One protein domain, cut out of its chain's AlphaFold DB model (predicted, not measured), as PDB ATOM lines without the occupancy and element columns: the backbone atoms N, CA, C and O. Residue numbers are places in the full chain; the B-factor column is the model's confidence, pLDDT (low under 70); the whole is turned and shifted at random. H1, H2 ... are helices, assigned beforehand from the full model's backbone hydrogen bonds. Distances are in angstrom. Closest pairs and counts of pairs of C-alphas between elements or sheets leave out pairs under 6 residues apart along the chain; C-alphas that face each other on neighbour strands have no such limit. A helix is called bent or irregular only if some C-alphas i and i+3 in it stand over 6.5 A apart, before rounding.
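Overview. This is residues 6 to 67 of the 68 residues of an uncharacterized protein of bacterium (UniProt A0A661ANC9). Three separate helices are strung along the chain as an open, hollow hook: H1 and H2 make a wide V with the link of residues 19 to 22 at its corner, and the long link of residues 40 to 50 carries the chain over to H3, which folds back along the other side of an empty middle. No helix packs on another, and there is no shared core. The printed part has 62 residues, with three named helices in the order H1, H2, H3 and no named strand; the class is all helix. The whole is only just extended, close to loose, with a radius of gyration of the C-alphas of 16.3 A and spans of 37 by 29 by 26 A.

Arrangement. H1, residues 6 to 18, comes first and stands free along its whole length. A tight link of 4 residues joins it to H2, residues 23 to 39, and yet H1 and H2 are apart, with no C-alpha of the one within 8 A of the other. Within H2, residues 23 to 28 and residues 36 to 39 stand free. A long link of 11 residues then joins H2 to H3, residues 51 to 64, and these two helices are apart as well. H3 stands free, within the free stretch of residues 44 to 67. H1 and H3 are apart too. In H1, H2 and H3 every O i to N i+4 pair is within hydrogen-bond range, and no helix is bent or irregular.

Along the chain. H1 runs from Asp 6, C-alpha at (61.170, 14.220, -28.859), to Glu 18, and is 18.4 A from first to last C-alpha. H2, the longest helix with 17 residues, runs from Leu 23 to Ala 39 over 24.5 A; its C-alphas go from (33.761, 19.531, -36.654) to (28.904, 20.297, -12.680), with z rising along it. H3 runs from Ile 51 to Ile 64 over 20.1 A, and z falls along it, from C-alpha 51 at (38.022, 36.821, -26.341) to C-alpha 64 at (51.583, 36.331, -41.188).

Size, cuts and confidence. The two C-alphas farthest apart are those of Ala 39 and Gly 67, at 44.4 A. The first and last printed C-alphas, of Asp 6 and Gly 67, are 30.1 A apart. The printed part has no cut, and its one long link is that from H2 to H3. The mean pLDDT of the printed part is 89.4, and the model's confidence is low, under 70, at residues 65 to 67.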
ATOM      1  N   ASP A   6      61.155  14.231 -27.392       94.00
ATOM      2  CA  ASP A   6      61.170  14.220 -28.859       94.00
ATOM      3  C   ASP A   6      60.315  13.078 -29.423       94.00
ATOM      4  O   ASP A   6      59.517  13.275 -30.338       94.00
ATOM      5  N   LEU A   7      60.420  11.888 -28.817       94.75
ATOM      6  CA  LEU A   7      59.599  10.735 -29.193       94.75
ATOM      7  C   LEU A   7      58.106  10.993 -28.946       94.75
ATOM      8  O   LEU A   7      57.262  10.553 -29.726       94.75
ATOM      9  N   LEU A   8      57.775  11.696 -27.858       94.25
ATOM     10  CA  LEU A   8      56.395  12.078 -27.578       94.25
ATOM     11  C   LEU A   8      55.889  13.089 -28.605       94.25
ATOM     12  O   LEU A   8      54.796  12.912 -29.128       94.25
ATOM     13  N   GLU A   9      56.677  14.117 -28.909       93.75
ATOM     14  CA  GLU A   9      56.282  15.147 -29.867       93.75
ATOM     15  C   GLU A   9      56.055  14.543 -31.260       93.75
ATOM     16  O   GLU A   9      55.082  14.867 -31.941       93.75
ATOM     17  N   GLU A  10      56.924  13.623 -31.692       95.31
ATOM     18  CA  GLU A  10      56.750  12.902 -32.952       95.31
ATOM     19  C   GLU A  10      55.463  12.068 -32.958       95.31
ATOM     20  O   GLU A  10      54.696  12.113 -33.926       95.31
ATOM     21  N   PHE A  11      55.198  11.345 -31.869       94.00
ATOM     22  CA  PHE A  11      53.968  10.582 -31.702       94.00
ATOM     23  C   PHE A  11      52.726  11.482 -31.767       94.00
ATOM     24  O   PHE A  11      51.810  11.196 -32.536       94.00
ATOM     25  N   GLU A  12      52.702  12.584 -31.016       92.56
ATOM     26  CA  GLU A  12      51.582  13.533 -30.987       92.56
ATOM     27  C   GLU A  12      51.332  14.135 -32.369       92.56
ATOM     28  O   GLU A  12      50.194  14.194 -32.838       92.56
ATOM     29  N   ARG A  13      52.405  14.517 -33.069       93.19
ATOM     30  CA  ARG A  13      52.325  15.066 -34.425       93.19
ATOM     31  C   ARG A  13      51.696  14.070 -35.394       93.19
ATOM     32  O   ARG A  13      50.798  14.445 -36.146       93.19
ATOM     33  N   ARG A  14      52.142  12.810 -35.369       95.31
ATOM     34  CA  ARG A  14      51.589  11.735 -36.209       95.31
ATOM     35  C   ARG A  14      50.135  11.449 -35.863       95.31
ATOM     36  O   ARG A  14      49.286  11.417 -36.750       95.31
ATOM     37  N   TYR A  15      49.832  11.334 -34.574       92.75
ATOM     38  CA  TYR A  15      48.482  11.082 -34.093       92.75
ATOM     39  C   TYR A  15      47.504  12.164 -34.566       92.75
ATOM     40  O   TYR A  15      46.445  11.831 -35.089       92.75
ATOM     41  N   LEU A  16      47.875  13.445 -34.473       89.50
ATOM     42  CA  LEU A  16      47.047  14.567 -34.932       89.50
ATOM     43  C   LEU A  16      46.857  14.607 -36.456       89.50
ATOM     44  O   LEU A  16      45.838  15.109 -36.938       89.50
ATOM     45  N   GLN A  17      47.826  14.114 -37.229       90.88
ATOM     46  CA  GLN A  17      47.705  14.017 -38.685       90.88
ATOM     47  C   GLN A  17      46.750  12.897 -39.103       90.88
ATOM     48  O   GLN A  17      45.929  13.110 -39.995       90.88
ATOM     49  N   GLU A  18      46.859  11.738 -38.454       92.81
ATOM     50  CA  GLU A  18      46.085  10.531 -38.759       92.81
ATOM     51  C   GLU A  18      44.660  10.588 -38.181       92.81
ATOM     52  O   GLU A  18      43.719  10.104 -38.803       92.81
ATOM     53  N   ASN A  19      44.477  11.234 -37.025       87.94
ATOM     54  CA  ASN A  19      43.225  11.244 -36.262       87.94
ATOM     55  C   ASN A  19      42.604  12.645 -36.235       87.94
ATOM     56  O   ASN A  19      42.372  13.241 -35.180       87.94
ATOM     57  N   LYS A  20      42.346  13.207 -37.420       89.50
ATOM     58  CA  LYS A  20      41.655  14.494 -37.522       89.50
ATOM     59  C   LYS A  20      40.185  14.335 -37.163       89.50
ATOM     60  O   LYS A  20      39.415  13.776 -37.933       89.50
ATOM     61  N   LEU A  21      39.799  14.927 -36.040       90.69
ATOM     62  CA  LEU A  21      38.397  15.040 -35.663       90.69
ATOM     63  C   LEU A  21      37.630  15.915 -36.660       90.69
ATOM     64  O   LEU A  21      38.079  17.011 -37.038       90.69
ATOM     65  N   THR A  22      36.441  15.452 -37.023       93.00
ATOM     66  CA  THR A  22      35.420  16.250 -37.701       93.00
ATOM     67  C   THR A  22      34.978  17.421 -36.819       93.00
ATOM     68  O   THR A  22      35.252  17.478 -35.617       93.00
ATOM     69  N   LEU A  23      34.299  18.403 -37.415       89.19
ATOM     70  CA  LEU A  23      33.761  19.531 -36.654       89.19
ATOM     71  C   LEU A  23      32.739  19.070 -35.602       89.19
ATOM     72  O   LEU A  23      32.756  19.564 -34.480       89.19
ATOM     73  N   GLU A  24      31.902  18.097 -35.956       95.62
ATOM     74  CA  GLU A  24      30.892  17.517 -35.069       95.62
ATOM     75  C   GLU A  24      31.527  16.840 -33.848       95.62
ATOM     76  O   GLU A  24      31.153  17.131 -32.713       95.62
ATOM     77  N   GLU A  25      32.553  16.010 -34.052       94.69
ATOM     78  CA  GLU A  25      33.266  15.350 -32.950       94.69
ATOM     79  C   GLU A  25      33.938  16.358 -32.013       94.69
ATOM     80  O   GLU A  25      33.912  16.187 -30.793       94.69
ATOM     81  N   LYS A  26      34.495  17.444 -32.563       93.69
ATOM     82  CA  LYS A  26      35.075  18.530 -31.759       93.69
ATOM     83  C   LYS A  26      34.030  19.197 -30.873       93.69
ATOM     84  O   LYS A  26      34.299  19.417 -29.695       93.69
ATOM     85  N   PHE A  27      32.855  19.506 -31.420       95.19
ATOM     86  CA  PHE A  27      31.771  20.106 -30.641       95.19
ATOM     87  C   PHE A  27      31.245  19.159 -29.571       95.19
ATOM     88  O   PHE A  27      31.073  19.581 -28.434       95.19
ATOM     89  N   LYS A  28      31.099  17.870 -29.885       96.81
ATOM     90  CA  LYS A  28      30.675  16.868 -28.905       96.81
ATOM     91  C   LYS A  28      31.630  16.791 -27.711       96.81
ATOM     92  O   LYS A  28      31.184  16.771 -26.570       96.81
ATOM     93  N   ILE A  29      32.942  16.781 -27.961       95.38
ATOM     94  CA  ILE A  29      33.949  16.807 -26.888       95.38
ATOM     95  C   ILE A  29      33.836  18.101 -26.076       95.38
ATOM     96  O   ILE A  29      33.846  18.057 -24.848       95.38
ATOM     97  N   TYR A  30      33.699  19.244 -26.751       93.00
ATOM     98  CA  TYR A  30      33.547  20.537 -26.091       93.00
ATOM     99  C   TYR A  30      32.317  20.583 -25.172       93.00
ATOM    100  O   TYR A  30      32.437  21.003 -24.026       93.00
ATOM    101  N   GLU A  31      31.158  20.117 -25.638       95.00
ATOM    102  CA  GLU A  31      29.921  20.072 -24.850       95.00
ATOM    103  C   GLU A  31      30.073  19.207 -23.598       95.00
ATOM    104  O   GLU A  31      29.658  19.608 -22.511       95.00
ATOM    105  N   TRP A  32      30.730  18.052 -23.724       96.75
ATOM    106  CA  TRP A  32      31.008  17.179 -22.583       96.75
ATOM    107  C   TRP A  32      31.912  17.859 -21.555       96.75
ATOM    108  O   TRP A  32      31.627  17.822 -20.359       96.75
ATOM    109  N   MET A  33      32.976  18.524 -22.010       93.81
ATOM    110  CA  MET A  33      33.857  19.295 -21.127       93.81
ATOM    111  C   MET A  33      33.112  20.451 -20.453       93.81
ATOM    112  O   MET A  33      33.346  20.738 -19.281       93.81
ATOM    113  N   TYR A  34      32.219  21.113 -21.184       90.38
ATOM    114  CA  TYR A  34      31.431  22.223 -20.673       90.38
ATOM    115  C   TYR A  34      30.479  21.778 -19.557       90.38
ATOM    116  O   TYR A  34      30.458  22.399 -18.492       90.38
ATOM    117  N   GLU A  35      29.738  20.685 -19.758       94.50
ATOM    118  CA  GLU A  35      28.848  20.146 -18.722       94.50
ATOM    119  C   GLU A  35      29.623  19.650 -17.493       94.50
ATOM    120  O   GLU A  35      29.176  19.880 -16.371       94.50
ATOM    121  N   GLU A  36      30.816  19.073 -17.666       95.00
ATOM    122  CA  GLU A  36      31.679  18.682 -16.542       95.00
ATOM    123  C   GLU A  36      32.130  19.902 -15.720       95.00
ATOM    124  O   GLU A  36      31.983  19.942 -14.499       95.00
ATOM    125  N   VAL A  37      32.632  20.952 -16.376       92.31
ATOM    126  CA  VAL A  37      33.072  22.184 -15.695       92.31
ATOM    127  C   VAL A  37      31.911  22.870 -14.972       92.31
ATOM    128  O   VAL A  37      32.076  23.392 -13.865       92.31
ATOM    129  N   LYS A  38      30.724  22.840 -15.579       90.31
ATOM    130  CA  LYS A  38      29.482  23.326 -14.981       90.31
ATOM    131  C   LYS A  38      29.075  22.504 -13.761       90.31
ATOM    132  O   LYS A  38      28.740  23.099 -12.741       90.31
ATOM    133  N   ALA A  39      29.160  21.175 -13.822       94.31
ATOM    134  CA  ALA A  39      28.904  20.297 -12.680       94.31
ATOM    135  C   ALA A  39      29.886  20.552 -11.522       94.31
ATOM    136  O   ALA A  39      29.496  20.515 -10.356       94.31
ATOM    137  N   LEU A  40      31.137  20.894 -11.838       95.44
ATOM    138  CA  LEU A  40      32.156  21.302 -10.867       95.44
ATOM    139  C   LEU A  40      31.967  22.733 -10.328       95.44
ATOM    140  O   LEU A  40      32.732  23.157  -9.459       95.44
ATOM    141  N   GLY A  41      30.993  23.492 -10.839       91.19
ATOM    142  CA  GLY A  41      30.734  24.876 -10.433       91.19
ATOM    143  C   GLY A  41      31.855  25.850 -10.806       91.19
ATOM    144  O   GLY A  41      32.035  26.859 -10.131       91.19
ATOM    145  N   ARG A  42      32.641  25.543 -11.848       86.25
ATOM    146  CA  ARG A  42      33.817  26.327 -12.275       86.25
ATOM    147  C   ARG A  42      33.649  26.986 -13.643       86.25
ATOM    148  O   ARG A  42      34.610  27.087 -14.405       86.25
ATOM    149  N   LEU A  43      32.438  27.423 -13.974       84.94
ATOM    150  CA  LEU A  43      32.251  28.255 -15.160       84.94
ATOM    151  C   LEU A  43      32.834  29.657 -14.920       84.94
ATOM    152  O   LEU A  43      32.735  30.163 -13.799       84.94
ATOM    153  N   PRO A  44      33.441  30.281 -15.943       79.12
ATOM    154  CA  PRO A  44      33.833  31.682 -15.862       79.12
ATOM    155  C   PRO A  44      32.592  32.566 -15.681       79.12
ATOM    156  O   PRO A  44      31.526  32.260 -16.221       79.12
ATOM    157  N   GLU A  45      32.731  33.658 -14.928       82.88
ATOM    158  CA  GLU A  45      31.639  34.621 -14.713       82.88
ATOM    159  C   GLU A  45      31.248  35.329 -16.017       82.88
ATOM    160  O   GLU A  45      30.062  35.530 -16.280       82.88
ATOM    161  N   ASP A  46      32.237  35.648 -16.857       86.00
ATOM    162  CA  ASP A  46      32.042  36.169 -18.207       86.00
ATOM    163  C   ASP A  46      32.438  35.107 -19.254       86.00
ATOM    164  O   ASP A  46      33.622  34.789 -19.406       86.00
ATOM    165  N   PRO A  47      31.480  34.567 -20.032       80.06
ATOM    166  CA  PRO A  47      31.761  33.616 -21.107       80.06
ATOM    167  C   PRO A  47      32.708  34.144 -22.195       80.06
ATOM    168  O   PRO A  47      33.270  33.353 -22.957       80.06
ATOM    169  N   LEU A  48      32.857  35.467 -22.308       86.69
ATOM    170  CA  LEU A  48      33.696  36.134 -23.300       86.69
ATOM    171  C   LEU A  48      35.021  36.634 -22.724       86.69
ATOM    172  O   LEU A  48      35.793  37.267 -23.453       86.69
ATOM    173  N   GLU A  49      35.330  36.327 -21.465       86.81
ATOM    174  CA  GLU A  49      36.568  36.773 -20.838       86.81
ATOM    175  C   GLU A  49      37.790  36.377 -21.692       86.81
ATOM    176  O   GLU A  49      38.019  35.216 -22.046       86.81
ATOM    177  N   GLY A  50      38.579  37.380 -22.089       85.25
ATOM    178  CA  GLY A  50      39.781  37.190 -22.903       85.25
ATOM    179  C   GLY A  50      39.544  36.924 -24.398       85.25
ATOM    180  O   GLY A  50      40.515  36.652 -25.118       85.25
ATOM    181  N   ILE A  51      38.309  37.026 -24.910       91.38
ATOM    182  CA  ILE A  51      38.022  36.821 -26.341       91.38
ATOM    183  C   ILE A  51      38.729  37.846 -27.237       91.38
ATOM    184  O   ILE A  51      39.230  37.481 -28.300       91.38
ATOM    185  N   ASP A  52      38.875  39.093 -26.788       92.25
ATOM    186  CA  ASP A  52      39.558  40.154 -27.540       92.25
ATOM    187  C   ASP A  52      41.019  39.807 -27.835       92.25
ATOM    188  O   ASP A  52      41.521  40.015 -28.945       92.25
ATOM    189  N   VAL A  53      41.703  39.213 -26.850       91.56
ATOM    190  CA  VAL A  53      43.083  38.745 -27.004       91.56
ATOM    191  C   VAL A  53      43.131  37.616 -28.029       91.56
ATOM    192  O   VAL A  53      43.971  37.650 -28.929       91.56
ATOM    193  N   LYS A  54      42.201  36.655 -27.959       88.94
ATOM    194  CA  LYS A  54      42.117  35.547 -28.926       88.94
ATOM    195  C   LYS A  54      41.864  36.058 -30.348       88.94
ATOM    196  O   LYS A  54      42.558  35.629 -31.270       88.94
ATOM    197  N   ILE A  55      40.950  37.017 -30.529       91.75
ATOM    198  CA  ILE A  55      40.668  37.657 -31.824       91.75
ATOM    199  C   ILE A  55      41.918  38.375 -32.347       91.75
ATOM    200  O   ILE A  55      42.294  38.199 -33.509       91.75
ATOM    201  N   ARG A  56      42.599  39.159 -31.502       93.50
ATOM    202  CA  ARG A  56      43.834  39.860 -31.878       93.50
ATOM    203  C   ARG A  56      44.926  38.885 -32.322       93.50
ATOM    204  O   ARG A  56      45.543  39.115 -33.360       93.50
ATOM    205  N   MET A  57      45.144  37.798 -31.583       90.25
ATOM    206  CA  MET A  57      46.151  36.787 -31.930       90.25
ATOM    207  C   MET A  57      45.802  36.055 -33.224       90.25
ATOM    208  O   MET A  57      46.659  35.925 -34.097       90.25
ATOM    209  N   ALA A  58      44.537  35.661 -33.406       89.56
ATOM    210  CA  ALA A  58      44.076  35.043 -34.646       89.56
ATOM    211  C   ALA A  58      44.315  35.959 -35.857       89.56
ATOM    212  O   ALA A  58      44.765  35.495 -36.903       89.56
ATOM    213  N   ARG A  59      44.079  37.271 -35.719       90.56
ATOM    214  CA  ARG A  59      44.369  38.255 -36.777       90.56
ATOM    215  C   ARG A  59      45.857  38.335 -37.115       90.56
ATOM    216  O   ARG A  59      46.184  38.376 -38.296       90.56
ATOM    217  N   ILE A  60      46.737  38.359 -36.112       90.81
ATOM    218  CA  ILE A  60      48.194  38.403 -36.319       90.81
ATOM    219  C   ILE A  60      48.660  37.140 -37.053       90.81
ATOM    220  O   ILE A  60      49.289  37.247 -38.103       90.81
ATOM    221  N   LEU A  61      48.292  35.957 -36.554       86.12
ATOM    222  CA  LEU A  61      48.676  34.671 -37.148       86.12
ATOM    223  C   LEU A  61      48.183  34.544 -38.595       86.12
ATOM    224  O   LEU A  61      48.965  34.249 -39.494       86.12
ATOM    225  N   ASN A  62      46.909  34.861 -38.836       86.25
ATOM    226  CA  ASN A  62      46.310  34.810 -40.170       86.25
ATOM    227  C   ASN A  62      46.860  35.881 -41.129       86.25
ATOM    228  O   ASN A  62      46.700  35.752 -42.344       86.25
ATOM    229  N   GLY A  63      47.426  36.970 -40.602       85.06
ATOM    230  CA  GLY A  63      48.116  37.993 -41.386       85.06
ATOM    231  C   GLY A  63      49.506  37.533 -41.819       85.06
ATOM    232  O   GLY A  63      49.853  37.675 -42.986       85.06
ATOM    233  N   ILE A  64      50.259  36.910 -40.906       75.88
ATOM    234  CA  ILE A  64      51.583  36.331 -41.188       75.88
ATOM    235  C   ILE A  64      51.465  35.207 -42.224       75.88
ATOM    236  O   ILE A  64      52.207  35.189 -43.196       75.88
ATOM    237  N   GLN A  65      50.476  34.325 -42.070       66.12
ATOM    238  CA  GLN A  65      50.275  33.154 -42.931       66.12
ATOM    239  C   GLN A  65      49.853  33.492 -44.374       66.12
ATOM    240  O   GLN A  65      49.934  32.642 -45.250       66.12
ATOM    241  N   ARG A  66      49.378  34.721 -44.633       61.62
ATOM    242  CA  ARG A  66      49.052  35.211 -45.986       61.62
ATOM    243  C   ARG A  66      50.219  35.923 -46.675       61.62
ATOM    244  O   ARG A  66      50.124  36.186 -47.869       61.62
ATOM    245  N   GLY A  67      51.261  36.290 -45.929       55.19
ATOM    246  CA  GLY A  67      52.427  37.020 -46.437       55.19
ATOM    247  C   GLY A  67      53.661  36.151 -46.699       55.19
ATOM    248  O   GLY A  67      54.687  36.699 -47.095       55.19
TER     249      GLY A  67